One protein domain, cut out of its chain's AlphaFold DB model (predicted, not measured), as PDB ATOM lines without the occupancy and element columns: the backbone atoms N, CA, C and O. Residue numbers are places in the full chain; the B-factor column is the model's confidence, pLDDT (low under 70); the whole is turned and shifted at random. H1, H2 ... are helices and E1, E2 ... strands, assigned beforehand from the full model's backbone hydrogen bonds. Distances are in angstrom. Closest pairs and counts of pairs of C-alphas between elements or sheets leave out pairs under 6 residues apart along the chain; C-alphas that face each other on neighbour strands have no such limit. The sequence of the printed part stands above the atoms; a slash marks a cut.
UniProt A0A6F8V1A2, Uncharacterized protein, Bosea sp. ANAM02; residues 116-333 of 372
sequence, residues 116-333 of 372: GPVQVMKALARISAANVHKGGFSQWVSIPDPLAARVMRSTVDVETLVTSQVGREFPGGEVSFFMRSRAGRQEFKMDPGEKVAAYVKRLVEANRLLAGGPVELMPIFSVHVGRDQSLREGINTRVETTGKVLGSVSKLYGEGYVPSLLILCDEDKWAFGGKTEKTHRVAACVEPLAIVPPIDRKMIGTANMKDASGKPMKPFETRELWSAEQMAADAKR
ATOM      1  N   GLY A 116       5.166   9.438 -39.945       74.44
ATOM      2  CA  GLY A 116       5.395   9.523 -38.506       74.44
ATOM      3  C   GLY A 116       4.277  10.229 -37.719       74.44
ATOM      4  O   GLY A 116       3.146  10.358 -38.199       74.44
ATOM      5  N   PRO A 117       4.566  10.662 -36.478       75.00
ATOM      6  CA  PRO A 117       3.605  11.317 -35.592       75.00
ATOM      7  C   PRO A 117       3.237  12.733 -36.079       75.00
ATOM      8  O   PRO A 117       3.865  13.716 -35.693       75.00
ATOM      9  N   VAL A 118       2.226  12.889 -36.934       77.75
ATOM     10  CA  VAL A 118       1.812  14.225 -37.411       77.75
ATOM     11  C   VAL A 118       1.143  15.021 -36.286       77.75
ATOM     12  O   VAL A 118       0.269  14.504 -35.603       77.75
ATOM     13  N   GLN A 119       1.513  16.287 -36.107       79.19
ATOM     14  CA  GLN A 119       0.948  17.185 -35.098       79.19
ATOM     15  C   GLN A 119       0.663  18.565 -35.680       79.19
ATOM     16  O   GLN A 119       1.417  19.086 -36.504       79.19
ATOM     17  N   VAL A 120      -0.414  19.190 -35.207       79.00
ATOM     18  CA  VAL A 120      -0.771  20.570 -35.558       79.00
ATOM     19  C   VAL A 120      -0.751  21.403 -34.289       79.00
ATOM     20  O   VAL A 120      -1.379  21.038 -33.294       79.00
ATOM     21  N   MET A 121      -0.056  22.537 -34.309       80.44
ATOM     22  CA  MET A 121       0.067  23.386 -33.129       80.44
ATOM     23  C   MET A 121       0.033  24.873 -33.452       80.44
ATOM     24  O   MET A 121       0.427  25.320 -34.529       80.44
ATOM     25  N   LYS A 122      -0.408  25.651 -32.466       81.94
ATOM     26  CA  LYS A 122      -0.260  27.103 -32.428       81.94
ATOM     27  C   LYS A 122       0.867  27.444 -31.471       81.94
ATOM     28  O   LYS A 122       0.832  27.033 -30.313       81.94
ATOM     29  N   ALA A 123       1.843  28.205 -31.943       86.50
ATOM     30  CA  ALA A 123       3.010  28.564 -31.156       86.50
ATOM     31  C   ALA A 123       3.532  29.942 -31.543       86.50
ATOM     32  O   ALA A 123       3.245  30.454 -32.623       86.50
ATOM     33  N   LEU A 124       4.329  30.533 -30.665       89.56
ATOM     34  CA  LEU A 124       5.216  31.606 -31.072       89.56
ATOM     35  C   LEU A 124       6.397  30.954 -31.808       89.56
ATOM     36  O   LEU A 124       7.020  30.054 -31.254       89.56
ATOM     37  N   ALA A 125       6.684  31.363 -33.044       92.31
ATOM     38  CA  ALA A 125       7.713  30.728 -33.863       92.31
ATOM     39  C   ALA A 125       8.606  31.756 -34.557       92.31
ATOM     40  O   ALA A 125       8.187  32.872 -34.862       92.31
ATOM     41  N   ARG A 126       9.847  31.364 -34.823       91.94
ATOM     42  CA  ARG A 126      10.771  32.086 -35.694       91.94
ATOM     43  C   ARG A 126      11.352  31.107 -36.687       91.94
ATOM     44  O   ARG A 126      11.934  30.111 -36.281       91.94
ATOM     45  N   ILE A 127      11.271  31.433 -37.963       91.31
ATOM     46  CA  ILE A 127      11.966  30.687 -39.004       91.31
ATOM     47  C   ILE A 127      13.310  31.355 -39.317       91.31
ATOM     48  O   ILE A 127      13.415  32.582 -39.393       91.31
ATOM     49  N   SER A 128      14.370  30.559 -39.411       89.56
ATOM     50  CA  SER A 128      15.702  31.048 -39.745       89.56
ATOM     51  C   SER A 128      15.823  31.325 -41.241       89.56
ATOM     52  O   SER A 128      15.071  30.797 -42.058       89.56
ATOM     53  N   ALA A 129      16.851  32.085 -41.620       88.75
ATOM     54  CA  ALA A 129      17.314  32.045 -42.999       88.75
ATOM     55  C   ALA A 129      17.757  30.619 -43.357       88.75
ATOM     56  O   ALA A 129      18.300  29.902 -42.509       88.75
ATOM     57  N   ALA A 130      17.514  30.236 -44.602       87.56
ATOM     58  CA  ALA A 130      17.978  28.986 -45.158       87.56
ATOM     59  C   ALA A 130      19.430  29.099 -45.618       87.56
ATOM     60  O   ALA A 130      19.914  30.183 -45.947       87.56
ATOM     61  N   ASN A 131      20.106  27.964 -45.699       87.31
ATOM     62  CA  ASN A 131      21.384  27.830 -46.374       87.31
ATOM     63  C   ASN A 131      21.424  26.476 -47.085       87.31
ATOM     64  O   ASN A 131      21.210  25.442 -46.447       87.31
ATOM     65  N   VAL A 132      21.693  26.490 -48.387       82.69
ATOM     66  CA  VAL A 132      21.924  25.286 -49.191       82.69
ATOM     67  C   VAL A 132      23.418  25.205 -49.449       82.69
ATOM     68  O   VAL A 132      23.980  26.086 -50.090       82.69
ATOM     69  N   HIS A 133      24.059  24.150 -48.964       80.19
ATOM     70  CA  HIS A 133      25.470  23.876 -49.227       80.19
ATOM     71  C   HIS A 133      25.641  22.426 -49.681       80.19
ATOM     72  O   HIS A 133      24.697  21.637 -49.629       80.19
ATOM     73  N   LYS A 134      26.856  22.029 -50.073       71.94
ATOM     74  CA  LYS A 134      27.160  20.628 -50.452       71.94
ATOM     75  C   LYS A 134      26.722  19.569 -49.430       71.94
ATOM     76  O   LYS A 134      26.457  18.431 -49.794       71.94
ATOM     77  N   GLY A 135      26.657  19.933 -48.149       68.81
ATOM     78  CA  GLY A 135      26.212  19.049 -47.064       68.81
ATOM     79  C   GLY A 135      24.688  18.940 -46.925       68.81
ATOM     80  O   GLY A 135      24.216  18.152 -46.112       68.81
ATOM     81  N   GLY A 136      23.929  19.702 -47.713       75.06
ATOM     82  CA  GLY A 136      22.474  19.679 -47.756       75.06
ATOM     83  C   GLY A 136      21.831  21.041 -47.510       75.06
ATOM     84  O   GLY A 136      22.474  22.094 -47.482       75.06
ATOM     85  N   PHE A 137      20.514  20.997 -47.348       81.38
ATOM     86  CA  PHE A 137      19.694  22.143 -46.994       81.38
ATOM     87  C   PHE A 137      19.586  22.271 -45.472       81.38
ATOM     88  O   PHE A 137      19.342  21.290 -44.770       81.38
ATOM     89  N   SER A 138      19.735  23.492 -44.961       85.25
ATOM     90  CA  SER A 138      19.563  23.799 -43.545       85.25
ATOM     91  C   SER A 138      18.681  25.028 -43.358       85.25
ATOM     92  O   SER A 138      18.991  26.123 -43.822       85.25
ATOM     93  N   GLN A 139      17.576  24.840 -42.650       88.81
ATOM     94  CA  GLN A 139      16.700  25.895 -42.165       88.81
ATOM     95  C   GLN A 139      15.964  25.354 -40.940       88.81
ATOM     96  O   GLN A 139      15.678  24.157 -40.863       88.81
ATOM     97  N   TRP A 140      15.695  26.224 -39.973       91.44
ATOM     98  CA  TRP A 140      15.168  25.834 -38.672       91.44
ATOM     99  C   TRP A 140      14.003  26.720 -38.261       91.44
ATOM    100  O   TRP A 140      14.005  27.923 -38.517       91.44
ATOM    101  N   VAL A 141      13.047  26.128 -37.557       93.44
ATOM    102  CA  VAL A 141      12.014  26.834 -36.807       93.44
ATOM    103  C   VAL A 141      12.363  26.760 -35.333       93.44
ATOM    104  O   VAL A 141      12.458  25.672 -34.772       93.44
ATOM    105  N   SER A 142      12.527  27.915 -34.704       93.62
ATOM    106  CA  SER A 142      12.664  28.050 -33.259       93.62
ATOM    107  C   SER A 142      11.298  28.311 -32.627       93.62
ATOM    108  O   SER A 142      10.579  29.219 -33.048       93.62
ATOM    109  N   ILE A 143      10.959  27.538 -31.600       94.00
ATOM    110  CA  ILE A 143       9.673  27.531 -30.902       94.00
ATOM    111  C   ILE A 143       9.944  27.676 -29.395       94.00
ATOM    112  O   ILE A 143      10.250  26.687 -28.727       94.00
ATOM    113  N   PRO A 144       9.906  28.893 -28.832       92.69
ATOM    114  CA  PRO A 144      10.003  29.113 -27.395       92.69
ATOM    115  C   PRO A 144       8.813  28.490 -26.660       92.69
ATOM    116  O   PRO A 144       7.672  28.588 -27.115       92.69
ATOM    117  N   ASP A 145       9.070  27.939 -25.475       91.94
ATOM    118  CA  ASP A 145       8.031  27.539 -24.525       91.94
ATOM    119  C   ASP A 145       8.094  28.450 -23.281       91.94
ATOM    120  O   ASP A 145       8.758  28.141 -22.283       91.94
ATOM    121  N   PRO A 146       7.427  29.621 -23.335       89.50
ATOM    122  CA  PRO A 146       7.423  30.577 -22.231       89.50
ATOM    123  C   PRO A 146       6.629  30.086 -21.012       89.50
ATOM    124  O   PRO A 146       6.790  30.647 -19.927       89.50
ATOM    125  N   LEU A 147       5.786  29.053 -21.153       88.12
ATOM    126  CA  LEU A 147       5.065  28.434 -20.035       88.12
ATOM    127  C   LEU A 147       5.978  27.517 -19.217       88.12
ATOM    128  O   LEU A 147       5.814  27.407 -17.998       88.12
ATOM    129  N   ALA A 148       6.964  26.898 -19.865       91.00
ATOM    130  CA  ALA A 148       8.015  26.121 -19.219       91.00
ATOM    131  C   ALA A 148       9.157  26.987 -18.652       91.00
ATOM    132  O   ALA A 148      10.055  26.453 -18.004       91.00
ATOM    133  N   ALA A 149       9.129  28.314 -18.837       92.19
ATOM    134  CA  ALA A 149      10.143  29.207 -18.279       92.19
ATOM    135  C   ALA A 149      10.140  29.185 -16.741       92.19
ATOM    136  O   ALA A 149       9.086  29.273 -16.095       92.19
ATOM    137  N   ARG A 150      11.321  29.074 -16.129       93.38
ATOM    138  CA  ARG A 150      11.485  28.965 -14.672       93.38
ATOM    139  C   ARG A 150      12.689  29.766 -14.188       93.38
ATOM    140  O   ARG A 150      13.679  29.909 -14.903       93.38
ATOM    141  N   VAL A 151      12.613  30.252 -12.950       93.38
ATOM    142  CA  VAL A 151      13.738  30.902 -12.266       93.38
ATOM    143  C   VAL A 151      14.565  29.844 -11.544       93.38
ATOM    144  O   VAL A 151      14.073  29.194 -10.626       93.38
ATOM    145  N   MET A 152      15.817  29.692 -11.958       94.62
ATOM    146  CA  MET A 152      16.800  28.775 -11.399       94.62
ATOM    147  C   MET A 152      17.531  29.445 -10.241       94.62
ATOM    148  O   MET A 152      18.017  30.573 -10.372       94.62
ATOM    149  N   ARG A 153      17.613  28.750  -9.108       93.19
ATOM    150  CA  ARG A 153      18.326  29.184  -7.898       93.19
ATOM    151  C   ARG A 153      19.439  28.213  -7.516       93.19
ATOM    152  O   ARG A 153      20.350  28.602  -6.793       93.19
ATOM    153  N   SER A 154      19.370  26.980  -8.004       92.69
ATOM    154  CA  SER A 154      20.324  25.912  -7.733       92.69
ATOM    155  C   SER A 154      20.646  25.107  -8.993       92.69
ATOM    156  O   SER A 154      19.901  25.127  -9.973       92.69
ATOM    157  N   THR A 155      21.751  24.360  -8.955       90.88
ATOM    158  CA  THR A 155      22.112  23.384  -9.998       90.88
ATOM    159  C   THR A 155      21.015  22.339 -10.206       90.88
ATOM    160  O   THR A 155      20.749  21.961 -11.341       90.88
ATOM    161  N   VAL A 156      20.336  21.931  -9.129       92.62
ATOM    162  CA  VAL A 156      19.239  20.952  -9.174       92.62
ATOM    163  C   VAL A 156      18.051  21.491  -9.973       92.62
ATOM    164  O   VAL A 156      17.446  20.746 -10.744       92.62
ATOM    165  N   ASP A 157      17.747  22.789  -9.862       94.12
ATOM    166  CA  ASP A 157      16.685  23.414 -10.662       94.12
ATOM    167  C   ASP A 157      17.013  23.336 -12.158       94.12
ATOM    168  O   ASP A 157      16.152  23.000 -12.974       94.12
ATOM    169  N   VAL A 158      18.277  23.620 -12.507       92.94
ATOM    170  CA  VAL A 158      18.770  23.578 -13.890       92.94
ATOM    171  C   VAL A 158      18.682  22.158 -14.430       92.94
ATOM    172  O   VAL A 158      18.133  21.951 -15.508       92.94
ATOM    173  N   GLU A 159      19.177  21.178 -13.678       94.00
ATOM    174  CA  GLU A 159      19.138  19.769 -14.066       94.00
ATOM    175  C   GLU A 159      17.707  19.272 -14.272       94.00
ATOM    176  O   GLU A 159      17.409  18.645 -15.291       94.00
ATOM    177  N   THR A 160      16.805  19.612 -13.351       94.44
ATOM    178  CA  THR A 160      15.390  19.233 -13.424       94.44
ATOM    179  C   THR A 160      14.735  19.814 -14.674       94.44
ATOM    180  O   THR A 160      14.078  19.091 -15.427       94.44
ATOM    181  N   LEU A 161      14.940  21.111 -14.936       94.38
ATOM    182  CA  LEU A 161      14.376  21.757 -16.115       94.38
ATOM    183  C   LEU A 161      14.947  21.146 -17.396       94.38
ATOM    184  O   LEU A 161      14.171  20.738 -18.256       94.38
ATOM    185  N   VAL A 162      16.272  21.035 -17.520       93.12
ATOM    186  CA  VAL A 162      16.915  20.482 -18.720       93.12
ATOM    187  C   VAL A 162      16.429  19.061 -18.987       93.12
ATOM    188  O   VAL A 162      15.984  18.775 -20.097       93.12
ATOM    189  N   THR A 163      16.431  18.196 -17.973       92.44
ATOM    190  CA  THR A 163      15.990  16.799 -18.104       92.44
ATOM    191  C   THR A 163      14.522  16.701 -18.520       92.44
ATOM    192  O   THR A 163      14.171  15.841 -19.316       92.44
ATOM    193  N   SER A 164      13.665  17.610 -18.043       91.62
ATOM    194  CA  SER A 164      12.243  17.623 -18.415       91.62
ATOM    195  C   SER A 164      11.966  18.063 -19.858       91.62
ATOM    196  O   SER A 164      10.886  17.788 -20.379       91.62
ATOM    197  N   GLN A 165      12.894  18.791 -20.492       91.88
ATOM    198  CA  GLN A 165      12.693  19.353 -21.833       91.88
ATOM    199  C   GLN A 165      13.488  18.612 -22.910       91.88
ATOM    200  O   GLN A 165      12.996  18.453 -24.026       91.88
ATOM    201  N   VAL A 166      14.707  18.161 -22.606       87.88
ATOM    202  CA  VAL A 166      15.539  17.419 -23.559       87.88
ATOM    203  C   VAL A 166      14.903  16.059 -23.843       87.88
ATOM    204  O   VAL A 166      14.595  15.304 -22.929       87.88
ATOM    205  N   GLY A 167      14.710  15.745 -25.127       80.81
ATOM    206  CA  GLY A 167      14.060  14.502 -25.553       80.81
ATOM    207  C   GLY A 167      12.534  14.520 -25.444       80.81
ATOM    208  O   GLY A 167      11.900  13.496 -25.685       80.81
ATOM    209  N   ARG A 168      11.928  15.669 -25.114       84.75
ATOM    210  CA  ARG A 168      10.474  15.832 -25.144       84.75
ATOM    211  C   ARG A 168       9.967  15.585 -26.564       84.75
ATOM    212  O   ARG A 168      10.428  16.219 -27.508       84.75
ATOM    213  N   GLU A 169       8.988  14.697 -26.694       77.19
ATOM    214  CA  GLU A 169       8.425  14.298 -27.989       77.19
ATOM    215  C   GLU A 169       7.764  15.472 -28.731       77.19
ATOM    216  O   GLU A 169       7.844  15.566 -29.954       77.19
ATOM    217  N   PHE A 170       7.173  16.414 -27.984       75.19
ATOM    218  CA  PHE A 170       6.479  17.582 -28.527       75.19
ATOM    219  C   PHE A 170       7.010  18.911 -27.964       75.19
ATOM    220  O   PHE A 170       7.076  19.061 -26.741       75.19
ATOM    221  N   PRO A 171       7.322  19.911 -28.813       79.44
ATOM    222  CA  PRO A 171       7.302  19.889 -30.287       79.44
ATOM    223  C   PRO A 171       8.390  19.003 -30.922       79.44
ATOM    224  O   PRO A 171       8.387  18.806 -32.138       79.44
ATOM    225  N   GLY A 172       9.291  18.448 -30.108       81.94
ATOM    226  CA  GLY A 172      10.422  17.652 -30.566       81.94
ATOM    227  C   GLY A 172      11.578  18.520 -31.062       81.94
ATOM    228  O   GLY A 172      11.575  19.745 -30.922       81.94
ATOM    229  N   GLY A 173      12.579  17.866 -31.651       85.06
ATOM    230  CA  GLY A 173      13.771  18.523 -32.185       85.06
ATOM    231  C   GLY A 173      14.848  18.819 -31.139       85.06
ATOM    232  O   GLY A 173      14.881  18.236 -30.054       85.06
ATOM    233  N   GLU A 174      15.768  19.708 -31.500       89.12
ATOM    234  CA  GLU A 174      16.875  20.118 -30.636       89.12
ATOM    235  C   GLU A 174      16.395  21.137 -29.599       89.12
ATOM    236  O   GLU A 174      15.604  22.026 -29.913       89.12
ATOM    237  N   VAL A 175      16.895  21.050 -28.366       90.44
ATOM    238  CA  VAL A 175      16.517  21.979 -27.294       90.44
ATOM    239  C   VAL A 175      17.673  22.920 -26.992       90.44
ATOM    240  O   VAL A 175      18.797  22.497 -26.720       90.44
ATOM    241  N   SER A 176      17.383  24.217 -27.010       91.94
ATOM    242  CA  SER A 176      18.247  25.264 -26.476       91.94
ATOM    243  C   SER A 176      17.544  26.007 -25.345       91.94
ATOM    244  O   SER A 176      16.333  25.895 -25.154       91.94
ATOM    245  N   PHE A 177      18.305  26.763 -24.558       92.69
ATOM    246  CA  PHE A 177      17.772  27.538 -23.444       92.69
ATOM    247  C   PHE A 177      18.158  29.001 -23.584       92.69
ATOM    248  O   PHE A 177      19.333  29.348 -23.708       92.69
ATOM    249  N   PHE A 178      17.161  29.875 -23.526       91.31
ATOM    250  CA  PHE A 178      17.370  31.305 -23.399       91.31
ATOM    251  C   PHE A 178      17.455  31.684 -21.925       91.31
ATOM    252  O   PHE A 178      16.480  31.566 -21.184       91.31
ATOM    253  N   MET A 179      18.623  32.162 -21.516       90.19
ATOM    254  CA  MET A 179      18.871  32.715 -20.197       90.19
ATOM    255  C   MET A 179      18.550  34.204 -20.169       90.19
ATOM    256  O   MET A 179      18.989  34.977 -21.029       90.19
ATOM    257  N   ARG A 180      17.874  34.623 -19.101       87.94
ATOM    258  CA  ARG A 180      17.748  36.022 -18.700       87.94
ATOM    259  C   ARG A 180      18.242  36.188 -17.269       87.94
ATOM    260  O   ARG A 180      17.733  35.562 -16.344       87.94
ATOM    261  N   SER A 181      19.227  37.058 -17.092       85.00
ATOM    262  CA  SER A 181      19.780  37.427 -15.791       85.00
ATOM    263  C   SER A 181      19.900  38.948 -15.679       85.00
ATOM    264  O   SER A 181      19.643  39.682 -16.637       85.00
ATOM    265  N   ARG A 182      20.318  39.443 -14.507       75.81
ATOM    266  CA  ARG A 182      20.668  40.864 -14.336       75.81
ATOM    267  C   ARG A 182      21.868  41.281 -15.194       75.81
ATOM    268  O   ARG A 182      21.923  42.424 -15.626       75.81
ATOM    269  N   ALA A 183      22.807  40.363 -15.428       72.31
ATOM    270  CA  ALA A 183      24.043  40.626 -16.164       72.31
ATOM    271  C   ALA A 183      23.848  40.615 -17.687       72.31
ATOM    272  O   ALA A 183      24.673  41.152 -18.421       72.31
ATOM    273  N   GLY A 184      22.766  40.011 -18.183       76.12
ATOM    274  CA  GLY A 184      22.494  39.981 -19.610       76.12
ATOM    275  C   GLY A 184      21.552  38.867 -20.031       76.12
ATOM    276  O   GLY A 184      20.832  38.264 -19.233       76.12
ATOM    277  N   ARG A 185      21.533  38.623 -21.339       82.00
ATOM    278  CA  ARG A 185      20.675  37.625 -21.976       82.00
ATOM    279  C   ARG A 185      21.499  36.817 -22.966       82.00
ATOM    280  O   ARG A 185      22.174  37.412 -23.805       82.00
ATOM    281  N   GLN A 186      21.422  35.494 -22.889       85.62
ATOM    282  CA  GLN A 186      22.225  34.585 -23.707       85.62
ATOM    283  C   GLN A 186      21.411  33.353 -24.087       85.62
ATOM    284  O   GLN A 186      20.519  32.946 -23.355       85.62
ATOM    285  N   GLU A 187      21.707  32.773 -25.243       87.12
ATOM    286  CA  GLU A 187      21.144  31.493 -25.659       87.12
ATOM    287  C   GLU A 187      22.224  30.421 -25.551       87.12
ATOM    288  O   GLU A 187      23.343  30.621 -26.022       87.12
ATOM    289  N   PHE A 188      21.876  29.293 -24.947       89.00
ATOM    290  CA  PHE A 188      22.749  28.142 -24.810       89.00
ATOM    291  C   PHE A 188      22.167  26.981 -25.596       89.00
ATOM    292  O   PHE A 188      21.077  26.503 -25.292       89.00
ATOM    293  N   LYS A 189      22.909  26.514 -26.593       88.88
ATOM    294  CA  LYS A 189      22.557  25.321 -27.359       88.88
ATOM    295  C   LYS A 189      23.286  24.119 -26.789       88.88
ATOM    296  O   LYS A 189      24.434  24.243 -26.351       88.88
ATOM    297  N   MET A 190      22.593  22.994 -26.767       86.56
ATOM    298  CA  MET A 190      23.194  21.701 -26.488       86.56
ATOM    299  C   MET A 190      23.943  21.235 -27.737       86.56
ATOM    300  O   MET A 190      23.435  21.402 -28.848       86.56
ATOM    301  N   ASP A 191      25.154  20.714 -27.569       84.12
ATOM    302  CA  ASP A 191      25.943  20.251 -28.709       84.12
ATOM    303  C   ASP A 191      25.395  18.904 -29.222       84.12
ATOM    304  O   ASP A 191      24.871  18.105 -28.433       84.12
ATOM    305  N   PRO A 192      25.499  18.603 -30.531       78.69
ATOM    306  CA  PRO A 192      25.030  17.330 -31.071       78.69
ATOM    307  C   PRO A 192      25.666  16.130 -30.354       78.69
ATOM    308  O   PRO A 192      26.886  15.990 -30.315       78.69
ATOM    309  N   GLY A 193      24.834  15.246 -29.794       79.50
ATOM    310  CA  GLY A 193      25.286  14.051 -29.067       79.50
ATOM    311  C   GLY A 193      25.803  14.305 -27.644       79.50
ATOM    312  O   GLY A 193      26.229  13.359 -26.979       79.50
ATOM    313  N   GLU A 194      25.757  15.547 -27.153       87.69
ATOM    314  CA  GLU A 194      26.061  15.865 -25.757       87.69
ATOM    315  C   GLU A 194      25.096  15.109 -24.825       87.69
ATOM    316  O   GLU A 194      23.927  14.892 -25.143       87.69
ATOM    317  N   LYS A 195      25.567  14.668 -23.655       89.38
ATOM    318  CA  LYS A 195      24.689  14.077 -22.631       89.38
ATOM    319  C   LYS A 195      24.105  15.185 -21.760       89.38
ATOM    320  O   LYS A 195      24.815  16.131 -21.434       89.38
ATOM    321  N   VAL A 196      22.867  15.019 -21.286       88.38
ATOM    322  CA  VAL A 196      22.184  15.995 -20.408       88.38
ATOM    323  C   VAL A 196      23.057  16.419 -19.223       88.38
ATOM    324  O   VAL A 196      23.249  17.611 -19.006       88.38
ATOM    325  N   ALA A 197      23.665  15.468 -18.511       89.44
ATOM    326  CA  ALA A 197      24.538  15.776 -17.376       89.44
ATOM    327  C   ALA A 197      25.763  16.627 -17.770       89.44
ATOM    328  O   ALA A 197      26.144  17.543 -17.043       89.44
ATOM    329  N   ALA A 198      26.362  16.365 -18.938       90.50
ATOM    330  CA  ALA A 198      27.483  17.153 -19.448       90.50
ATOM    331  C   ALA A 198      27.038  18.575 -19.827       90.50
ATOM    332  O   ALA A 198      27.714  19.541 -19.474       90.50
ATOM    333  N   TYR A 199      25.861  18.700 -20.443       91.44
ATOM    334  CA  TYR A 199      25.265  19.988 -20.780       91.44
ATOM    335  C   TYR A 199      24.958  20.828 -19.533       91.44
ATOM    336  O   TYR A 199      25.356  21.989 -19.456       91.44
ATOM    337  N   VAL A 200      24.328  20.236 -18.513       91.62
ATOM    338  CA  VAL A 200      24.048  20.906 -17.230       91.62
ATOM    339  C   VAL A 200      25.346  21.352 -16.562       91.62
ATOM    340  O   VAL A 200      25.456  22.508 -16.147       91.62
ATOM    341  N   LYS A 201      26.360  20.480 -16.518       91.25
ATOM    342  CA  LYS A 201      27.681  20.817 -15.981       91.25
ATOM    343  C   LYS A 201      28.294  22.010 -16.716       91.25
ATOM    344  O   LYS A 201      28.747  22.962 -16.084       91.25
ATOM    345  N   ARG A 202      28.246  22.013 -18.051       90.69
ATOM    346  CA  ARG A 202      28.731  23.119 -18.889       90.69
ATOM    347  C   ARG A 202      27.957  24.414 -18.635       90.69
ATOM    348  O   ARG A 202      28.569  25.479 -18.549       90.69
ATOM    349  N   LEU A 203      26.633  24.357 -18.491       87.38
ATOM    350  CA  LEU A 203      25.818  25.525 -18.151       87.38
ATOM    351  C   LEU A 203      26.219  26.109 -16.791       87.38
ATOM    352  O   LEU A 203      26.512  27.298 -16.690       87.38
ATOM    353  N   VAL A 204      26.261  25.290 -15.745       88.12
ATOM    354  CA  VAL A 204      26.455  25.782 -14.375       88.12
ATOM    355  C   VAL A 204      27.906  26.166 -14.103       88.12
ATOM    356  O   VAL A 204      28.155  27.256 -13.589       88.12
ATOM    357  N   GLU A 205      28.862  25.309 -14.458       85.81
ATOM    358  CA  GLU A 205      30.270  25.490 -14.093       85.81
ATOM    359  C   GLU A 205      31.006  26.380 -15.098       85.81
ATOM    360  O   GLU A 205      31.560  27.416 -14.724       85.81
ATOM    361  N   ALA A 206      30.981  26.016 -16.385       75.50
ATOM    362  CA  ALA A 206      31.756  26.723 -17.405       75.50
ATOM    363  C   ALA A 206      31.145  28.087 -17.751       75.50
ATOM    364  O   ALA A 206      31.870  29.069 -17.891       75.50
ATOM    365  N   ASN A 207      29.812  28.173 -17.828       78.25
ATOM    366  CA  ASN A 207      29.118  29.436 -18.098       78.25
ATOM    367  C   ASN A 207      28.739  30.206 -16.825       78.25
ATOM    368  O   ASN A 207      28.153  31.285 -16.926       78.25
ATOM    369  N   ARG A 208      29.082  29.684 -15.635       82.75
ATOM    370  CA  ARG A 208      28.847  30.330 -14.331       82.75
ATOM    371  C   ARG A 208      27.411  30.840 -14.170       82.75
ATOM    372  O   ARG A 208      27.191  31.914 -13.609       82.75
ATOM    373  N   LEU A 209      26.437  30.070 -14.661       82.62
ATOM    374  CA  LEU A 209      25.049  30.504 -14.846       82.62
ATOM    375  C   LEU A 209      24.433  31.148 -13.590       82.62
ATOM    376  O   LEU A 209      23.705  32.130 -13.691       82.62
ATOM    377  N   LEU A 210      24.750  30.616 -12.407       85.44
ATOM    378  CA  LEU A 210      24.188  31.045 -11.121       85.44
ATOM    379  C   LEU A 210      25.123  31.956 -10.308       85.44
ATOM    380  O   LEU A 210      24.755  32.395  -9.219       85.44
ATOM    381  N   ALA A 211      26.320  32.274 -10.814       83.25
ATOM    382  CA  ALA A 211      27.316  33.048 -10.066       83.25
ATOM    383  C   ALA A 211      26.868  34.494  -9.781       83.25
ATOM    384  O   ALA A 211      27.306  35.095  -8.806       83.25
ATOM    385  N   GLY A 212      25.983  35.046 -10.618       80.06
ATOM    386  CA  GLY A 212      25.393  36.381 -10.453       80.06
ATOM    387  C   GLY A 212      24.036  36.401  -9.736       80.06
ATOM    388  O   GLY A 212      23.369  37.438  -9.741       80.06
ATOM    389  N   GLY A 213      23.603  35.273  -9.161       86.69
ATOM    390  CA  GLY A 213      22.288  35.098  -8.542       86.69
ATOM    391  C   GLY A 213      21.275  34.370  -9.439       86.69
ATOM    392  O   GLY A 213      21.659  33.774 -10.446       86.69
ATOM    393  N   PRO A 214      19.976  34.392  -9.074       89.94
ATOM    394  CA  PRO A 214      18.949  33.651  -9.799       89.94
ATOM    395  C   PRO A 214      18.817  34.090 -11.259       89.94
ATOM    396  O   PRO A 214      18.834  35.288 -11.559       89.94
ATOM    397  N   VAL A 215      18.611  33.122 -12.152       91.31
ATOM    398  CA  VAL A 215      18.404  33.371 -13.586       91.31
ATOM    399  C   VAL A 215      17.108  32.744 -14.062       91.31
ATOM    400  O   VAL A 215      16.728  31.675 -13.603       91.31
ATOM    401  N   GLU A 216      16.425  33.380 -15.002       92.44
ATOM    402  CA  GLU A 216      15.336  32.729 -15.722       92.44
ATOM    403  C   GLU A 216      15.913  31.934 -16.895       92.44
ATOM    404  O   GLU A 216      16.678  32.478 -17.693       92.44
ATOM    405  N   LEU A 217      15.526  30.664 -17.011       93.69
ATOM    406  CA  LEU A 217      15.757  29.845 -18.196       93.69
ATOM    407  C   LEU A 217      14.423  29.569 -18.890       93.69
ATOM    408  O   LEU A 217      13.464  29.129 -18.255       93.69
ATOM    409  N   MET A 218      14.380  29.807 -20.199       93.75
ATOM    410  CA  MET A 218      13.248  29.487 -21.067       93.75
ATOM    411  C   MET A 218      13.702  28.516 -22.164       93.75
ATOM    412  O   MET A 218      14.609  28.869 -22.921       93.75
ATOM    413  N   PRO A 219      13.097  27.324 -22.279       93.44
ATOM    414  CA  PRO A 219      13.413  26.399 -23.361       93.44
ATOM    415  C   PRO A 219      12.949  26.939 -24.719       93.44
ATOM    416  O   PRO A 219      11.916  27.605 -24.839       93.44
ATOM    417  N   ILE A 220      13.732  26.637 -25.749       93.44
ATOM    418  CA  ILE A 220      13.457  26.907 -27.155       93.44
ATOM    419  C   ILE A 220      13.699  25.609 -27.917       93.44
ATOM    420  O   ILE A 220      14.809  25.079 -27.931       93.44
ATOM    421  N   PHE A 221      12.663  25.115 -28.577       92.94
ATOM    422  CA  PHE A 221      12.753  23.944 -29.436       92.94
ATOM    423  C   PHE A 221      13.129  24.369 -30.849       92.94
ATOM    424  O   PHE A 221      12.576  25.332 -31.372       92.94
ATOM    425  N   SER A 222      14.072  23.672 -31.467       92.12
ATOM    426  CA  SER A 222      14.518  23.905 -32.836       92.12
ATOM    427  C   SER A 222      14.212  22.678 -33.680       92.12
ATOM    428  O   SER A 222      14.762  21.600 -33.463       92.12
ATOM    429  N   VAL A 223      13.324  22.852 -34.653       92.00
ATOM    430  CA  VAL A 223      12.898  21.796 -35.578       92.00
ATOM    431  C   VAL A 223      13.341  22.181 -36.984       92.00
ATOM    432  O   VAL A 223      13.300  23.358 -37.345       92.00
ATOM    433  N   HIS A 224      13.791  21.215 -37.781       90.12
ATOM    434  CA  HIS A 224      14.142  21.478 -39.175       90.12
ATOM    435  C   HIS A 224      12.916  21.946 -39.962       90.12
ATOM    436  O   HIS A 224      11.809  21.477 -39.723       90.12
ATOM    437  N   VAL A 225      13.092  22.852 -40.918       89.75
ATOM    438  CA  VAL A 225      12.032  23.151 -41.889       89.75
ATOM    439  C   VAL A 225      11.969  22.021 -42.912       89.75
ATOM    440  O   VAL A 225      13.002  21.605 -43.436       89.75
ATOM    441  N   GLY A 226      10.759  21.532 -43.186       85.44
ATOM    442  CA  GLY A 226      10.534  20.467 -44.160       85.44
ATOM    443  C   GLY A 226      10.801  20.924 -45.594       85.44
ATOM    444  O   GLY A 226      10.751  22.119 -45.923       85.44
ATOM    445  N   ARG A 227      11.061  19.970 -46.487       78.44
ATOM    446  CA  ARG A 227      11.391  20.269 -47.889       78.44
ATOM    447  C   ARG A 227      10.276  21.031 -48.600       78.44
ATOM    448  O   ARG A 227      10.539  22.005 -49.304       78.44
ATOM    449  N   ASP A 228       9.038  20.618 -48.380       76.44
ATOM    450  CA  ASP A 228       7.864  21.226 -49.002       76.44
ATOM    451  C   ASP A 228       7.661  22.679 -48.575       76.44
ATOM    452  O   ASP A 228       7.377  23.542 -49.409       76.44
ATOM    453  N   GLN A 229       7.873  22.980 -47.292       82.06
ATOM    454  CA  GLN A 229       7.868  24.354 -46.793       82.06
ATOM    455  C   GLN A 229       8.972  25.191 -47.460       82.06
ATOM    456  O   GLN A 229       8.732  26.325 -47.869       82.06
ATOM    457  N   SER A 230      10.153  24.609 -47.654       79.31
ATOM    458  CA  SER A 230      11.297  25.273 -48.294       79.31
ATOM    459  C   SER A 230      11.030  25.613 -49.767       79.31
ATOM    460  O   SER A 230      11.342  26.709 -50.236       79.31
ATOM    461  N   LEU A 231      10.390  24.696 -50.499       75.69
ATOM    462  CA  LEU A 231       9.967  24.925 -51.883       75.69
ATOM    463  C   LEU A 231       8.885  26.010 -51.970       75.69
ATOM    464  O   LEU A 231       8.954  26.870 -52.847       75.69
ATOM    465  N   ARG A 232       7.928  26.032 -51.030       72.12
ATOM    466  CA  ARG A 232       6.919  27.111 -50.929       72.12
ATOM    467  C   ARG A 232       7.542  28.472 -50.659       72.12
ATOM    468  O   ARG A 232       7.033  29.494 -51.116       72.12
ATOM    469  N   GLU A 233       8.659  28.480 -49.949       73.94
ATOM    470  CA  GLU A 233       9.462  29.668 -49.710       73.94
ATOM    471  C   GLU A 233      10.220  30.171 -50.947       73.94
ATOM    472  O   GLU A 233      10.778  31.272 -50.907       73.94
ATOM    473  N   GLY A 234      10.188  29.414 -52.051       76.94
ATOM    474  CA  GLY A 234      10.890  29.718 -53.296       76.94
ATOM    475  C   GLY A 234      12.376  29.366 -53.244       76.94
ATOM    476  O   GLY A 234      13.157  29.897 -54.031       76.94
ATOM    477  N   ILE A 235      12.784  28.506 -52.307       79.31
ATOM    478  CA  ILE A 235      14.187  28.147 -52.100       79.31
ATOM    479  C   ILE A 235      14.497  26.890 -52.903       79.31
ATOM    480  O   ILE A 235      13.953  25.815 -52.653       79.31
ATOM    481  N   ASN A 236      15.395  27.023 -53.880       77.00
ATOM    482  CA  ASN A 236      15.849  25.888 -54.668       77.00
ATOM    483  C   ASN A 236      16.883  25.075 -53.878       77.00
ATOM    484  O   ASN A 236      18.058  25.427 -53.827       77.00
ATOM    485  N   THR A 237      16.452  23.959 -53.294       73.62
ATOM    486  CA  THR A 237      17.304  23.073 -52.485       73.62
ATOM    487  C   THR A 237      18.347  22.289 -53.290       73.62
ATOM    488  O   THR A 237      19.189  21.620 -52.697       73.62
ATOM    489  N   ARG A 238      18.322  22.370 -54.629       74.06
ATOM    490  CA  ARG A 238      19.289  21.716 -55.529       74.06
ATOM    491  C   ARG A 238      20.456  22.613 -55.936       74.06
ATOM    492  O   ARG A 238      21.376  22.135 -56.589       74.06
ATOM    493  N   VAL A 239      20.410  23.901 -55.606       78.25
ATOM    494  CA  VAL A 239      21.432  24.871 -56.008       78.25
ATOM    495  C   VAL A 239      22.086  25.424 -54.755       78.25
ATOM    496  O   VAL A 239      21.411  25.989 -53.899       78.25
ATOM    497  N   GLU A 240      23.401  25.238 -54.648       80.81
ATOM    498  CA  GLU A 240      24.194  25.801 -53.556       80.81
ATOM    499  C   GLU A 240      24.043  27.327 -53.533       80.81
ATOM    500  O   GLU A 240      24.156  28.008 -54.554       80.81
ATOM    501  N   THR A 241      23.739  27.863 -52.357       81.38
ATOM    502  CA  THR A 241      23.553  29.295 -52.150       81.38
ATOM    503  C   THR A 241      24.876  29.924 -51.737       81.38
ATOM    504  O   THR A 241      25.583  29.389 -50.889       81.38
ATOM    505  N   THR A 242      25.193  31.107 -52.260       77.94
ATOM    506  CA  THR A 242      26.407  31.866 -51.892       77.94
ATOM    507  C   THR A 242      26.380  32.421 -50.460       77.94
ATOM    508  O   THR A 242      27.355  33.012 -50.003       77.94
ATOM    509  N   GLY A 243      25.274  32.236 -49.732       83.12
ATOM    510  CA  GLY A 243      25.091  32.658 -48.350       83.12
ATOM    511  C   GLY A 243      23.683  32.343 -47.843       83.12
ATOM    512  O   GLY A 243      22.937  31.587 -48.459       83.12
ATOM    513  N   LYS A 244      23.304  32.951 -46.715       86.62
ATOM    514  CA  LYS A 244      21.972  32.772 -46.121       86.62
ATOM    515  C   LYS A 244      20.885  33.411 -46.992       86.62
ATOM    516  O   LYS A 244      20.991  34.583 -47.343       86.62
ATOM    517  N   VAL A 245      19.811  32.673 -47.265       86.00
ATOM    518  CA  VAL A 245      18.678  33.116 -48.091       86.00
ATOM    519  C   VAL A 245      17.402  33.159 -47.259       86.00
ATOM    520  O   VAL A 245      17.087  32.223 -46.529       86.00
ATOM    521  N   LEU A 246      16.644  34.249 -47.372       84.38
ATOM    522  CA  LEU A 246      15.315  34.360 -46.773       84.38
ATOM    523  C   LEU A 246      14.244  34.081 -47.826       84.38
ATOM    524  O   LEU A 246      14.118  34.822 -48.806       84.38
ATOM    525  N   GLY A 247      13.453  33.040 -47.582       81.31
ATOM    526  CA  GLY A 247      12.251  32.730 -48.342       81.31
ATOM    527  C   GLY A 247      11.130  33.753 -48.173       81.31
ATOM    528  O   GLY A 247      11.187  34.639 -47.315       81.31
ATOM    529  N   SER A 248      10.083  33.624 -48.986       78.62
ATOM    530  CA  SER A 248       8.905  34.507 -48.954       78.62
ATOM    531  C   SER A 248       8.243  34.572 -47.569       78.62
ATOM    532  O   SER A 248       7.962  35.667 -47.082       78.62
ATOM    533  N   VAL A 249       8.061  33.419 -46.919       76.31
ATOM    534  CA  VAL A 249       7.523  33.307 -45.557       76.31
ATOM    535  C   VAL A 249       8.550  33.790 -44.536       76.31
ATOM    536  O   VAL A 249       8.217  34.615 -43.689       76.31
ATOM    537  N   SER A 250       9.812  33.370 -44.657       81.38
ATOM    538  CA  SER A 250      10.881  33.765 -43.729       81.38
ATOM    539  C   SER A 250      11.079  35.273 -43.593       81.38
ATOM    540  O   SER A 250      11.353  35.766 -42.499       81.38
ATOM    541  N   LYS A 251      10.871  36.035 -44.670       83.06
ATOM    542  CA  LYS A 251      10.929  37.505 -44.635       83.06
ATOM    543  C   LYS A 251       9.912  38.130 -43.678       83.06
ATOM    544  O   LYS A 251      10.202  39.180 -43.116       83.06
ATOM    545  N   LEU A 252       8.755  37.497 -43.467       78.38
ATOM    546  CA  LEU A 252       7.708  38.008 -42.574       78.38
ATOM    547  C   LEU A 252       8.116  37.950 -41.096       78.38
ATOM    548  O   LEU A 252       7.620  38.733 -40.292       78.38
ATOM    549  N   TYR A 253       9.030  37.046 -40.740       80.94
ATOM    550  CA  TYR A 253       9.505  36.870 -39.367       80.94
ATOM    551  C   TYR A 253      10.669  37.808 -39.025       80.94
ATOM    552  O   TYR A 253      10.892  38.107 -37.852       80.94
ATOM    553  N   GLY A 254      11.414  38.284 -40.029       79.69
ATOM    554  CA  GLY A 254      12.623  39.077 -39.811       79.69
ATOM    555  C   GLY A 254      13.576  38.387 -38.828       79.69
ATOM    556  O   GLY A 254      13.947  37.226 -39.003       79.69
ATOM    557  N   GLU A 255      13.960  39.091 -37.762       79.50
ATOM    558  CA  GLU A 255      14.793  38.531 -36.687       79.50
ATOM    559  C   GLU A 255      14.009  38.076 -35.445       79.50
ATOM    560  O   GLU A 255      14.598  37.526 -34.509       79.50
ATOM    561  N   GLY A 256      12.696  38.304 -35.421       86.56
ATOM    562  CA  GLY A 256      11.853  38.084 -34.252       86.56
ATOM    563  C   GLY A 256      10.977  36.843 -34.358       86.56
ATOM    564  O   GLY A 256      11.111  36.011 -35.253       86.56
ATOM    565  N   TYR A 257      10.068  36.733 -33.400       89.38
ATOM    566  CA  TYR A 257       9.096  35.663 -33.308       89.38
ATOM    567  C   TYR A 257       7.693  36.168 -33.633       89.38
ATOM    568  O   TYR A 257       7.291  37.241 -33.184       89.38
ATOM    569  N   VAL A 258       6.924  35.370 -34.364       85.62
ATOM    570  CA  VAL A 258       5.555  35.690 -34.772       85.62
ATOM    571  C   VAL A 258       4.623  34.572 -34.294       85.62
ATOM    572  O   VAL A 258       5.026  33.407 -34.288       85.62
ATOM    573  N   PRO A 259       3.402  34.884 -33.824       83.00
ATOM    574  CA  PRO A 259       2.381  33.872 -33.594       83.00
ATOM    575  C   PRO A 259       2.095  33.113 -34.888       83.00
ATOM    576  O   PRO A 259       1.668  33.714 -35.872       83.00
ATOM    577  N   SER A 260       2.280  31.802 -34.865       82.75
ATOM    578  CA  SER A 260       2.246  30.961 -36.054       82.75
ATOM    579  C   SER A 260       1.476  29.673 -35.826       82.75
ATOM    580  O   SER A 260       1.322  29.183 -34.703       82.75
ATOM    581  N   LEU A 261       0.993  29.134 -36.936       83.12
ATOM    582  CA  LEU A 261       0.561  27.762 -37.058       83.12
ATOM    583  C   LEU A 261       1.733  26.925 -37.563       83.12
ATOM    584  O   LEU A 261       2.450  27.334 -38.478       83.12
ATOM    585  N   LEU A 262       1.905  25.757 -36.962       85.19
ATOM    586  CA  LEU A 262       2.915  24.788 -37.343       85.19
ATOM    587  C   LEU A 262       2.245  23.441 -37.587       85.19
ATOM    588  O   LEU A 262       1.404  23.011 -36.793       85.19
ATOM    589  N   ILE A 263       2.650  22.777 -38.665       84.06
ATOM    590  CA  ILE A 263       2.384  21.355 -38.880       84.06
ATOM    591  C   ILE A 263       3.725  20.641 -38.784       84.06
ATOM    592  O   ILE A 263       4.633  20.922 -39.571       84.06
ATOM    593  N   LEU A 264       3.847  19.769 -37.789       87.25
ATOM    594  CA  LEU A 264       5.042  18.985 -37.516       87.25
ATOM    595  C   LEU A 264       4.795  17.535 -37.927       87.25
ATOM    596  O   LEU A 264       3.745  16.977 -37.622       87.25
ATOM    597  N   CYS A 265       5.753  16.919 -38.597       84.50
ATOM    598  CA  CYS A 265       5.703  15.504 -38.953       84.50
ATOM    599  C   CYS A 265       7.122  14.950 -39.043       84.50
ATOM    600  O   CYS A 265       8.091  15.672 -38.785       84.50
ATOM    601  N   ASP A 266       7.240  13.682 -39.414       85.44
ATOM    602  CA  ASP A 266       8.529  13.122 -39.780       85.44
ATOM    603  C   ASP A 266       8.707  13.218 -41.300       85.44
ATOM    604  O   ASP A 266       7.745  13.189 -42.070       85.44
ATOM    605  N   GLU A 267       9.950  13.387 -41.733       81.88
ATOM    606  CA  GLU A 267      10.356  13.361 -43.138       81.88
ATOM    607  C   GLU A 267      11.637  12.527 -43.260       81.88
ATOM    608  O   GLU A 267      12.440  12.457 -42.324       81.88
ATOM    609  N   ASP A 268      11.847  11.893 -44.415       79.00
ATOM    610  CA  ASP A 268      13.160  11.347 -44.752       79.00
ATOM    611  C   ASP A 268      14.173  12.496 -44.785       79.00
ATOM    612  O   ASP A 268      13.972  13.506 -45.453       79.00
ATOM    613  N   LYS A 269      15.303  12.341 -44.110       74.88
ATOM    614  CA  LYS A 269      16.415  13.275 -44.191       74.88
ATOM    615  C   LYS A 269      17.061  13.157 -45.569       74.88
ATOM    616  O   LYS A 269      17.454  12.069 -46.006       74.88
ATOM    617  N   TRP A 270      17.245  14.297 -46.223       62.84
ATOM    618  CA  TRP A 270      17.888  14.400 -47.530       62.84
ATOM    619  C   TRP A 270      19.284  15.014 -47.414       62.84
ATOM    620  O   TRP A 270      19.490  15.985 -46.686       62.84
ATOM    621  N   ALA A 271      20.233  14.463 -48.165       61.41
ATOM    622  CA  ALA A 271      21.520  15.088 -48.447       61.41
ATOM    623  C   ALA A 271      21.558  15.520 -49.919       61.41
ATOM    624  O   ALA A 271      20.684  15.161 -50.716       61.41
ATOM    625  N   PHE A 272      22.568  16.305 -50.294       53.78
ATOM    626  CA  PHE A 272      22.782  16.677 -51.689       53.78
ATOM    627  C   PHE A 272      22.994  15.393 -52.518       53.78
ATOM    628  O   PHE A 272      23.976  14.687 -52.313       53.78
ATOM    629  N   GLY A 273      22.043  15.052 -53.397       54.59
ATOM    630  CA  GLY A 273      22.103  13.849 -54.243       54.59
ATOM    631  C   GLY A 273      21.192  12.676 -53.853       54.59
ATOM    632  O   GLY A 273      21.103  11.739 -54.638       54.59
ATOM    633  N   GLY A 274      20.469  12.708 -52.724       60.44
ATOM    634  CA  GLY A 274      19.504  11.636 -52.431       60.44
ATOM    635  C   GLY A 274      19.024  11.516 -50.983       60.44
ATOM    636  O   GLY A 274      19.425  12.274 -50.096       60.44
ATOM    637  N   LYS A 275      18.127  10.547 -50.762       68.69
ATOM    638  CA  LYS A 275      17.624  10.169 -49.434       68.69
ATOM    639  C   LYS A 275      18.747   9.545 -48.609       68.69
ATOM    640  O   LYS A 275      19.535   8.769 -49.134       68.69
ATOM    641  N   THR A 276      18.798   9.858 -47.316       69.19
ATOM    642  CA  THR A 276      19.829   9.334 -46.397       69.19
ATOM    643  C   THR A 276      19.357   8.149 -45.551       69.19
ATOM    644  O   THR A 276      20.045   7.786 -44.601       69.19
ATOM    645  N   GLU A 277      18.166   7.607 -45.840       74.44
ATOM    646  CA  GLU A 277      17.466   6.532 -45.096       74.44
ATOM    647  C   GLU A 277      17.159   6.832 -43.615       74.44
ATOM    648  O   GLU A 277      16.495   6.055 -42.937       74.44
ATOM    649  N   LYS A 278      17.602   7.979 -43.101       81.38
ATOM    650  CA  LYS A 278      17.278   8.469 -41.760       81.38
ATOM    651  C   LYS A 278      16.004   9.288 -41.826       81.38
ATOM    652  O   LYS A 278      15.859  10.076 -42.749       81.38
ATOM    653  N   THR A 279      15.145   9.191 -40.822       82.31
ATOM    654  CA  THR A 279      14.012  10.104 -40.648       82.31
ATOM    655  C   THR A 279      14.350  11.182 -39.623       82.31
ATOM    656  O   THR A 279      15.189  10.990 -38.738       82.31
ATOM    657  N   HIS A 280      13.733  12.352 -39.754       83.44
ATOM    658  CA  HIS A 280      13.825  13.413 -38.759       83.44
ATOM    659  C   HIS A 280      12.513  14.181 -38.616       83.44
ATOM    660  O   HIS A 280      11.694  14.219 -39.531       83.44
ATOM    661  N   ARG A 281      12.343  14.818 -37.457       86.75
ATOM    662  CA  ARG A 281      11.227  15.718 -37.175       86.75
ATOM    663  C   ARG A 281      11.381  17.005 -37.981       86.75
ATOM    664  O   ARG A 281      12.415  17.671 -37.869       86.75
ATOM    665  N   VAL A 282      10.346  17.389 -38.721       89.12
ATOM    666  CA  VAL A 282      10.315  18.632 -39.497       89.12
ATOM    667  C   VAL A 282       9.059  19.451 -39.231       89.12
ATOM    668  O   VAL A 282       7.990  18.920 -38.936       89.12
ATOM    669  N   ALA A 283       9.176  20.765 -39.390       90.50
ATOM    670  CA  ALA A 283       8.061  21.670 -39.580       90.50
ATOM    671  C   ALA A 283       7.723  21.720 -41.073       90.50
ATOM    672  O   ALA A 283       8.322  22.473 -41.845       90.50
ATOM    673  N   ALA A 284       6.780  20.879 -41.483       84.62
ATOM    674  CA  ALA A 284       6.362  20.747 -42.873       84.62
ATOM    675  C   ALA A 284       5.425  21.879 -43.331       84.62
ATOM    676  O   ALA A 284       5.250  22.107 -44.528       84.62
ATOM    677  N   CYS A 285       4.852  22.630 -42.388       84.38
ATOM    678  CA  CYS A 285       4.203  23.906 -42.662       84.38
ATOM    679  C   CYS A 285       4.463  24.892 -41.523       84.38
ATOM    680  O   CYS A 285       4.325  24.535 -40.351       84.38
ATOM    681  N   VAL A 286       4.823  26.124 -41.881       86.06
ATOM    682  CA  VAL A 286       5.048  27.232 -40.949       86.06
ATOM    683  C   VAL A 286       4.370  28.467 -41.505       86.06
ATOM    684  O   VAL A 286       4.775  28.969 -42.547       86.06
ATOM    685  N   GLU A 287       3.359  28.973 -40.810       81.50
ATOM    686  CA  GLU A 287       2.538  30.056 -41.340       81.50
ATOM    687  C   GLU A 287       2.161  31.052 -40.233       81.50
ATOM    688  O   GLU A 287       1.637  30.647 -39.193       81.50
ATOM    689  N   PRO A 288       2.410  32.360 -40.406       77.06
ATOM    690  CA  PRO A 288       2.060  33.353 -39.394       77.06
ATOM    691  C   PRO A 288       0.536  33.503 -39.276       77.06
ATOM    692  O   PRO A 288      -0.161  33.731 -40.260       77.06
ATOM    693  N   LEU A 289      -0.010  33.419 -38.064       67.75
ATOM    694  CA  LEU A 289      -1.447  33.579 -37.811       67.75
ATOM    695  C   LEU A 289      -1.898  35.034 -37.941       67.75
ATOM    696  O   LEU A 289      -3.020  35.292 -38.348       67.75
ATOM    697  N   ALA A 290      -1.022  35.982 -37.617       61.94
ATOM    698  CA  ALA A 290      -1.280  37.404 -37.774       61.94
ATOM    699  C   ALA A 290      -0.028  38.104 -38.307       61.94
ATOM    700  O   ALA A 290       1.092  37.751 -37.936       61.94
ATOM    701  N   ILE A 291      -0.218  39.134 -39.134       63.91
ATOM    702  CA  ILE A 291       0.867  40.034 -39.542       63.91
ATOM    703  C   ILE A 291       1.052  41.055 -38.418       63.91
ATOM    704  O   ILE A 291       0.572  42.185 -38.484       63.91
ATOM    705  N   VAL A 292       1.682  40.608 -37.335       65.50
ATOM    706  CA  VAL A 292       2.146  41.471 -36.247       65.50
ATOM    707  C   VAL A 292       3.641  41.732 -36.414       65.50
ATOM    708  O   VAL A 292       4.340  40.877 -36.965       65.50
ATOM    709  N   PRO A 293       4.158  42.879 -35.937       74.94
ATOM    710  CA  PRO A 293       5.596  43.084 -35.855       74.94
ATOM    711  C   PRO A 293       6.259  41.914 -35.109       74.94
ATOM    712  O   PRO A 293       5.758  41.521 -34.048       74.94
ATOM    713  N   PRO A 294       7.361  41.349 -35.632       84.31
ATOM    714  CA  PRO A 294       8.064  40.271 -34.957       84.31
ATOM    715  C   PRO A 294       8.506  40.674 -33.548       84.31
ATOM    716  O   PRO A 294       9.078  41.742 -33.330       84.31
ATOM    717  N   ILE A 295       8.258  39.794 -32.582       85.12
ATOM    718  CA  ILE A 295       8.607  39.994 -31.179       85.12
ATOM    719  C   ILE A 295      10.075  39.608 -30.991       85.12
ATOM    720  O   ILE A 295      10.458  38.464 -31.246       85.12
ATOM    721  N   ASP A 296      10.911  40.532 -30.517       83.75
ATOM    722  CA  ASP A 296      12.287  40.199 -30.131       83.75
ATOM    723  C   ASP A 296      12.263  39.098 -29.054       83.75
ATOM    724  O   ASP A 296      11.490  39.154 -28.096       83.75
ATOM    725  N   ARG A 297      13.155  38.111 -29.171       81.44
ATOM    726  CA  ARG A 297      13.339  37.032 -28.184       81.44
ATOM    727  C   ARG A 297      13.440  37.520 -26.734       81.44
ATOM    728  O   ARG A 297      13.015  36.840 -25.799       81.44
ATOM    729  N   LYS A 298      14.002  38.712 -26.531       78.88
ATOM    730  CA  LYS A 298      14.175  39.383 -25.236       78.88
ATOM    731  C   LYS A 298      12.855  39.899 -24.651       78.88
ATOM    732  O   LYS A 298      12.794  40.110 -23.444       78.88
ATOM    733  N   MET A 299      11.839  40.084 -25.494       81.38
ATOM    734  CA  MET A 299      10.519  40.639 -25.176       81.38
ATOM    735  C   MET A 299       9.413  39.579 -25.135       81.38
ATOM    736  O   MET A 299       8.257  39.910 -24.888       81.38
ATOM    737  N   ILE A 300       9.750  38.303 -25.352       85.50
ATOM    738  CA  ILE A 300       8.801  37.198 -25.177       85.50
ATOM    739  C   ILE A 300       8.360  37.178 -23.715       85.50
ATOM    740  O   ILE A 300       9.188  36.932 -22.831       85.50
ATOM    741  N   GLY A 301       7.077  37.450 -23.481       81.69
ATOM    742  CA  GLY A 301       6.479  37.457 -22.153       81.69
ATOM    743  C   GLY A 301       6.516  36.072 -21.517       81.69
ATOM    744  O   GLY A 301       6.082  35.097 -22.129       81.69
ATOM    745  N   THR A 302       7.005  36.001 -20.285       86.19
ATOM    746  CA  THR A 302       6.904  34.826 -19.410       86.19
ATOM    747  C   THR A 302       6.083  35.196 -18.179       86.19
ATOM    748  O   THR A 302       5.929  36.378 -17.862       86.19
ATOM    749  N   ALA A 303       5.599  34.196 -17.439       81.44
ATOM    750  CA  ALA A 303       4.886  34.434 -16.181       81.44
ATOM    751  C   ALA A 303       5.746  35.150 -15.112       81.44
ATOM    752  O   ALA A 303       5.203  35.698 -14.154       81.44
ATOM    753  N   ASN A 304       7.076  35.169 -15.275       83.62
ATOM    754  CA  ASN A 304       8.002  35.833 -14.353       83.62
ATOM    755  C   ASN A 304       8.295  37.295 -14.737       83.62
ATOM    756  O   ASN A 304       8.934  38.016 -13.970       83.62
ATOM    757  N   MET A 305       7.856  37.745 -15.915       82.31
ATOM    758  CA  MET A 305       8.023  39.129 -16.356       82.31
ATOM    759  C   MET A 305       6.862  40.005 -15.913       82.31
ATOM    760  O   MET A 305       5.731  39.541 -15.789       82.31
ATOM    761  N   LYS A 306       7.135  41.301 -15.757       82.44
ATOM    762  CA  LYS A 306       6.116  42.329 -15.544       82.44
ATOM    763  C   LYS A 306       6.004  43.228 -16.771       82.44
ATOM    764  O   LYS A 306       7.013  43.531 -17.404       82.44
ATOM    765  N   ASP A 307       4.785  43.631 -17.099       79.50
ATOM    766  CA  ASP A 307       4.505  44.633 -18.117       79.50
ATOM    767  C   ASP A 307       4.841  46.053 -17.622       79.50
ATOM    768  O   ASP A 307       5.272  46.256 -16.483       79.50
ATOM    769  N   ALA A 308       4.627  47.055 -18.480       79.75
ATOM    770  CA  ALA A 308       4.873  48.460 -18.149       79.75
ATOM    771  C   ALA A 308       4.033  48.973 -16.960       79.75
ATOM    772  O   ALA A 308       4.408  49.955 -16.329       79.75
ATOM    773  N   SER A 309       2.922  48.305 -16.635       83.25
ATOM    774  CA  SER A 309       2.068  48.614 -15.483       83.25
ATOM    775  C   SER A 309       2.465  47.852 -14.210       83.25
ATOM    776  O   SER A 309       1.815  47.984 -13.175       83.25
ATOM    777  N   GLY A 310       3.525  47.038 -14.269       82.50
ATOM    778  CA  GLY A 310       3.991  46.212 -13.159       82.50
ATOM    779  C   GLY A 310       3.205  44.912 -12.960       82.50
ATOM    780  O   GLY A 310       3.486  44.183 -12.002       82.50
ATOM    781  N   LYS A 311       2.246  44.593 -13.840       84.81
ATOM    782  CA  LYS A 311       1.459  43.353 -13.779       84.81
ATOM    783  C   LYS A 311       2.203  42.203 -14.457       84.81
ATOM    784  O   LYS A 311       2.916  42.449 -15.425       84.81
ATOM    785  N   PRO A 312       2.051  40.951 -13.992       81.94
ATOM    786  CA  PRO A 312       2.646  39.803 -14.666       81.94
ATOM    787  C   PRO A 312       2.224  39.730 -16.137       81.94
ATOM    788  O   PRO A 312       1.037  39.837 -16.451       81.94
ATOM    789  N   MET A 313       3.187  39.539 -17.037       81.75
ATOM    790  CA  MET A 313       2.894  39.330 -18.451       81.75
ATOM    791  C   MET A 313       2.190  37.988 -18.637       81.75
ATOM    792  O   MET A 313       2.575  36.980 -18.041       81.75
ATOM    793  N   LYS A 314       1.182  37.952 -19.515       78.88
ATOM    794  CA  LYS A 314       0.570  36.689 -19.927       78.88
ATOM    795  C   LYS A 314       1.449  36.041 -21.010       78.88
ATOM    796  O   LYS A 314       1.577  36.631 -22.087       78.88
ATOM    797  N   PRO A 315       2.060  34.868 -20.759       80.81
ATOM    798  CA  PRO A 315       2.843  34.179 -21.775       80.81
ATOM    799  C   PRO A 315       1.957  33.750 -22.944       80.81
ATOM    800  O   PRO A 315       0.769  33.464 -22.775       80.81
ATOM    801  N   PHE A 316       2.549  33.688 -24.137       77.38
ATOM    802  CA  PHE A 316       1.879  33.068 -25.272       77.38
ATOM    803  C   PHE A 316       1.714  31.574 -24.987       77.38
ATOM    804  O   PHE A 316       2.687  30.876 -24.713       77.38
ATOM    805  N   GLU A 317       0.480  31.089 -25.044       72.00
ATOM    806  CA  GLU A 317       0.184  29.682 -24.812       72.00
ATOM    807  C   GLU A 317       0.477  28.891 -26.089       72.00
ATOM    808  O   GLU A 317      -0.235  29.008 -27.091       72.00
ATOM    809  N   THR A 318       1.539  28.084 -26.053       75.06
ATOM    810  CA  THR A 318       1.759  27.049 -27.062       75.06
ATOM    811  C   THR A 318       0.707  25.966 -26.868       75.06
ATOM    812  O   THR A 318       0.573  25.406 -25.781       75.06
ATOM    813  N   ARG A 319      -0.062  25.682 -27.919       73.44
ATOM    814  CA  ARG A 319      -1.195  24.759 -27.863       73.44
ATOM    815  C   ARG A 319      -1.099  23.731 -28.975       73.44
ATOM    816  O   ARG A 319      -1.146  24.090 -30.152       73.44
ATOM    817  N   GLU A 320      -1.043  22.463 -28.587       72.56
ATOM    818  CA  GLU A 320      -1.344  21.357 -29.486       72.56
ATOM    819  C   GLU A 320      -2.833  21.403 -29.826       72.56
ATOM    820  O   GLU A 320      -3.703  21.536 -28.959       72.56
ATOM    821  N   LEU A 321      -3.119  21.397 -31.118       70.62
ATOM    822  CA  LEU A 321      -4.477  21.400 -31.629       70.62
ATOM    823  C   LEU A 321      -4.934  19.966 -31.869       70.62
ATOM    824  O   LEU A 321      -6.101  19.673 -31.623       70.62
ATOM    825  N   TRP A 322      -4.023  19.117 -32.345       69.69
ATOM    826  CA  TRP A 322      -4.267  17.720 -32.682       69.69
ATOM    827  C   TRP A 322      -3.060  16.867 -32.299       69.69
ATOM    828  O   TRP A 322      -1.937  17.197 -32.693       69.69
ATOM    829  N   SER A 323      -3.321  15.771 -31.586       68.06
ATOM    830  CA  SER A 323      -2.297  14.792 -31.228       68.06
ATOM    831  C   SER A 323      -1.918  13.890 -32.395       68.06
ATOM    832  O   SER A 323      -2.693  13.698 -33.338       68.06
ATOM    833  N   ALA A 324      -0.742  13.272 -32.298       68.38
ATOM    834  CA  ALA A 324      -0.303  12.249 -33.243       68.38
ATOM    835  C   ALA A 324      -1.310  11.100 -33.385       68.38
ATOM    836  O   ALA A 324      -1.554  10.617 -34.487       68.38
ATOM    837  N   GLU A 325      -1.941  10.691 -32.287       70.12
ATOM    838  CA  GLU A 325      -2.950   9.630 -32.270       70.12
ATOM    839  C   GLU A 325      -4.214  10.044 -33.027       70.12
ATOM    840  O   GLU A 325      -4.738   9.267 -33.827       70.12
ATOM    841  N   GLN A 326      -4.677  11.282 -32.819       69.06
ATOM    842  CA  GLN A 326      -5.817  11.844 -33.545       69.06
ATOM    843  C   GLN A 326      -5.513  11.930 -35.042       69.06
ATOM    844  O   GLN A 326      -6.309  11.476 -35.864       69.06
ATOM    845  N   MET A 327      -4.322  12.418 -35.395       68.69
ATOM    846  CA  MET A 327      -3.870  12.493 -36.783       68.69
ATOM    847  C   MET A 327      -3.699  11.109 -37.424       68.69
ATOM    848  O   MET A 327      -4.035  10.937 -38.594       68.69
ATOM    849  N   ALA A 328      -3.220  10.106 -36.681       67.31
ATOM    850  CA  ALA A 328      -3.064   8.734 -37.158       67.31
ATOM    851  C   ALA A 328      -4.414   8.019 -37.327       67.31
ATOM    852  O   ALA A 328      -4.615   7.290 -38.302       67.31
ATOM    853  N   ALA A 329      -5.364   8.237 -36.415       65.62
ATOM    854  CA  ALA A 329      -6.731   7.745 -36.558       65.62
ATOM    855  C   ALA A 329      -7.395   8.344 -37.805       65.62
ATOM    856  O   ALA A 329      -7.990   7.619 -38.608       65.62
ATOM    857  N   ASP A 330      -7.212   9.645 -38.024       61.47
ATOM    858  CA  ASP A 330      -7.718  10.311 -39.217       61.47
ATOM    859  C   ASP A 330      -6.939   9.921 -40.485       61.47
ATOM    860  O   ASP A 330      -7.538   9.840 -41.551       61.47
ATOM    861  N   ALA A 331      -5.651   9.563 -40.398       62.66
ATOM    862  CA  ALA A 331      -4.890   8.925 -41.483       62.66
ATOM    863  C   ALA A 331      -5.490   7.582 -41.908       62.66
ATOM    864  O   ALA A 331      -5.712   7.335 -43.089       62.66
ATOM    865  N   LYS A 332      -5.836   6.726 -40.947       63.16
ATOM    866  CA  LYS A 332      -6.473   5.437 -41.244       63.16
ATOM    867  C   LYS A 332      -7.855   5.609 -41.876       63.16
ATOM    868  O   LYS A 332      -8.210   4.844 -42.761       63.16
ATOM    869  N   ARG A 333      -8.604   6.646 -41.482       59.44
ATOM    870  CA  ARG A 333      -9.863   7.055 -42.139       59.44
ATOM    871  C   ARG A 333      -9.649   7.717 -43.512       59.44
ATOM    872  O   ARG A 333     -10.626   7.949 -44.231       59.44
TER     873      ARG A 333
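AT A GLANCE: This is residues 116 to 333 of the 372 residues of an uncharacterized protein of Bosea sp. ANAM02 (UniProt A0A6F8V1A2). A small closed barrel of five strands, E1, E4, E8, E10 and E9, of which E1, E9 and E10 bend strongly, makes one part; E8 runs out of it into a wing with E5, E6 and E7, over which H1 packs, with H2 beside H1. The E2-E3 hairpin, H3 and H4 lie round the barrel, and E11 and H5 pack on E1. The 218 printed residues hold five named helices and eleven named strands in the order E1 E2 E3 E4 E5 H1 E6 E7 H2 E8 H3 H4 E9 E10 E11 H5, class mixed. The barrel sheet is mixed, E2-E3 antiparallel; the whole is compact, radius of gyration of the C-alphas 18.1 A, spanning 50 by 41 by 38 A.

HOW THE PARTS SIT: E1, residues 116 to 127, bends by 107 degrees at residue 124. It is antiparallel to E9, residues 258 to 271, with N 121 and O 262 at 2.9 A, within hydrogen-bond range like the N and O pairs below. On its other side are E4, residues 140 to 144, N 126 to O 142 2.9 A, and E11, residues 319 to 322, N 122 to O 319 2.9 A, both antiparallel. E2, residues 131 to 133, and E3, residues 136 to 138, form a hairpin, N 133 to O 136 3.0 A. E8, residues 215 to 225, is antiparallel to E4, N 143 to O 221 2.7 A, and parallel to E10, residues 274 to 288, N 283 to O 224 2.7 A. E9 and E10 form a hairpin, N 263 to O 285 3.0 A. Also antiparallel to E8 are E5, residues 150 to 152, N 152 to O 215 2.7 A, and E6, residues 174 to 180, N 178 to O 218 2.8 A. E6 and E7, residues 185 to 189, form a hairpin, N 179 to O 186 2.8 A. H1, residues 155 to 165, is outside the barrel over E8, height over the sheet 8.8 A. It touches H2, residues 196 to 206, opposite ways at a steep tilt of 40 degrees, closest C-alphas Glu 159 and Val 200, 6.0 A. Outside the barrel too are H3, residues 227 to 232, H4, residues 250 to 253, and H5, residues 324 to 332; their closest C-alphas to it include Gln 229 to Ala 284 of E10, 5.5 A, Ser 250 to Ile 127 of E1, 5.7 A, and Ala 324 to Pro 117 of E1, 4.7 A. Every O i to N i+4 pair is within hydrogen-bond range in H1, H2, H3 and H5; H4 is too short for one.

IN THESE COORDINATES: E1 begins at C-alpha 116 (5.395, 9.523, -38.506) and spans 22.2 A; E8 and E10 span 30.8 A each, E9 29.4 A. H5 ends at C-alpha 332 (-6.473, 5.437, -41.244).

THE WHOLE: The C-alphas of Gly 273 and Ser 309 are farthest apart, 55.8 A. The printed part has no cut; the links H3 to H4 and E10 to E11 are long. Mean pLDDT of the printed part is 82.3; residues under 70 include 270 to 276 and 326 to 333.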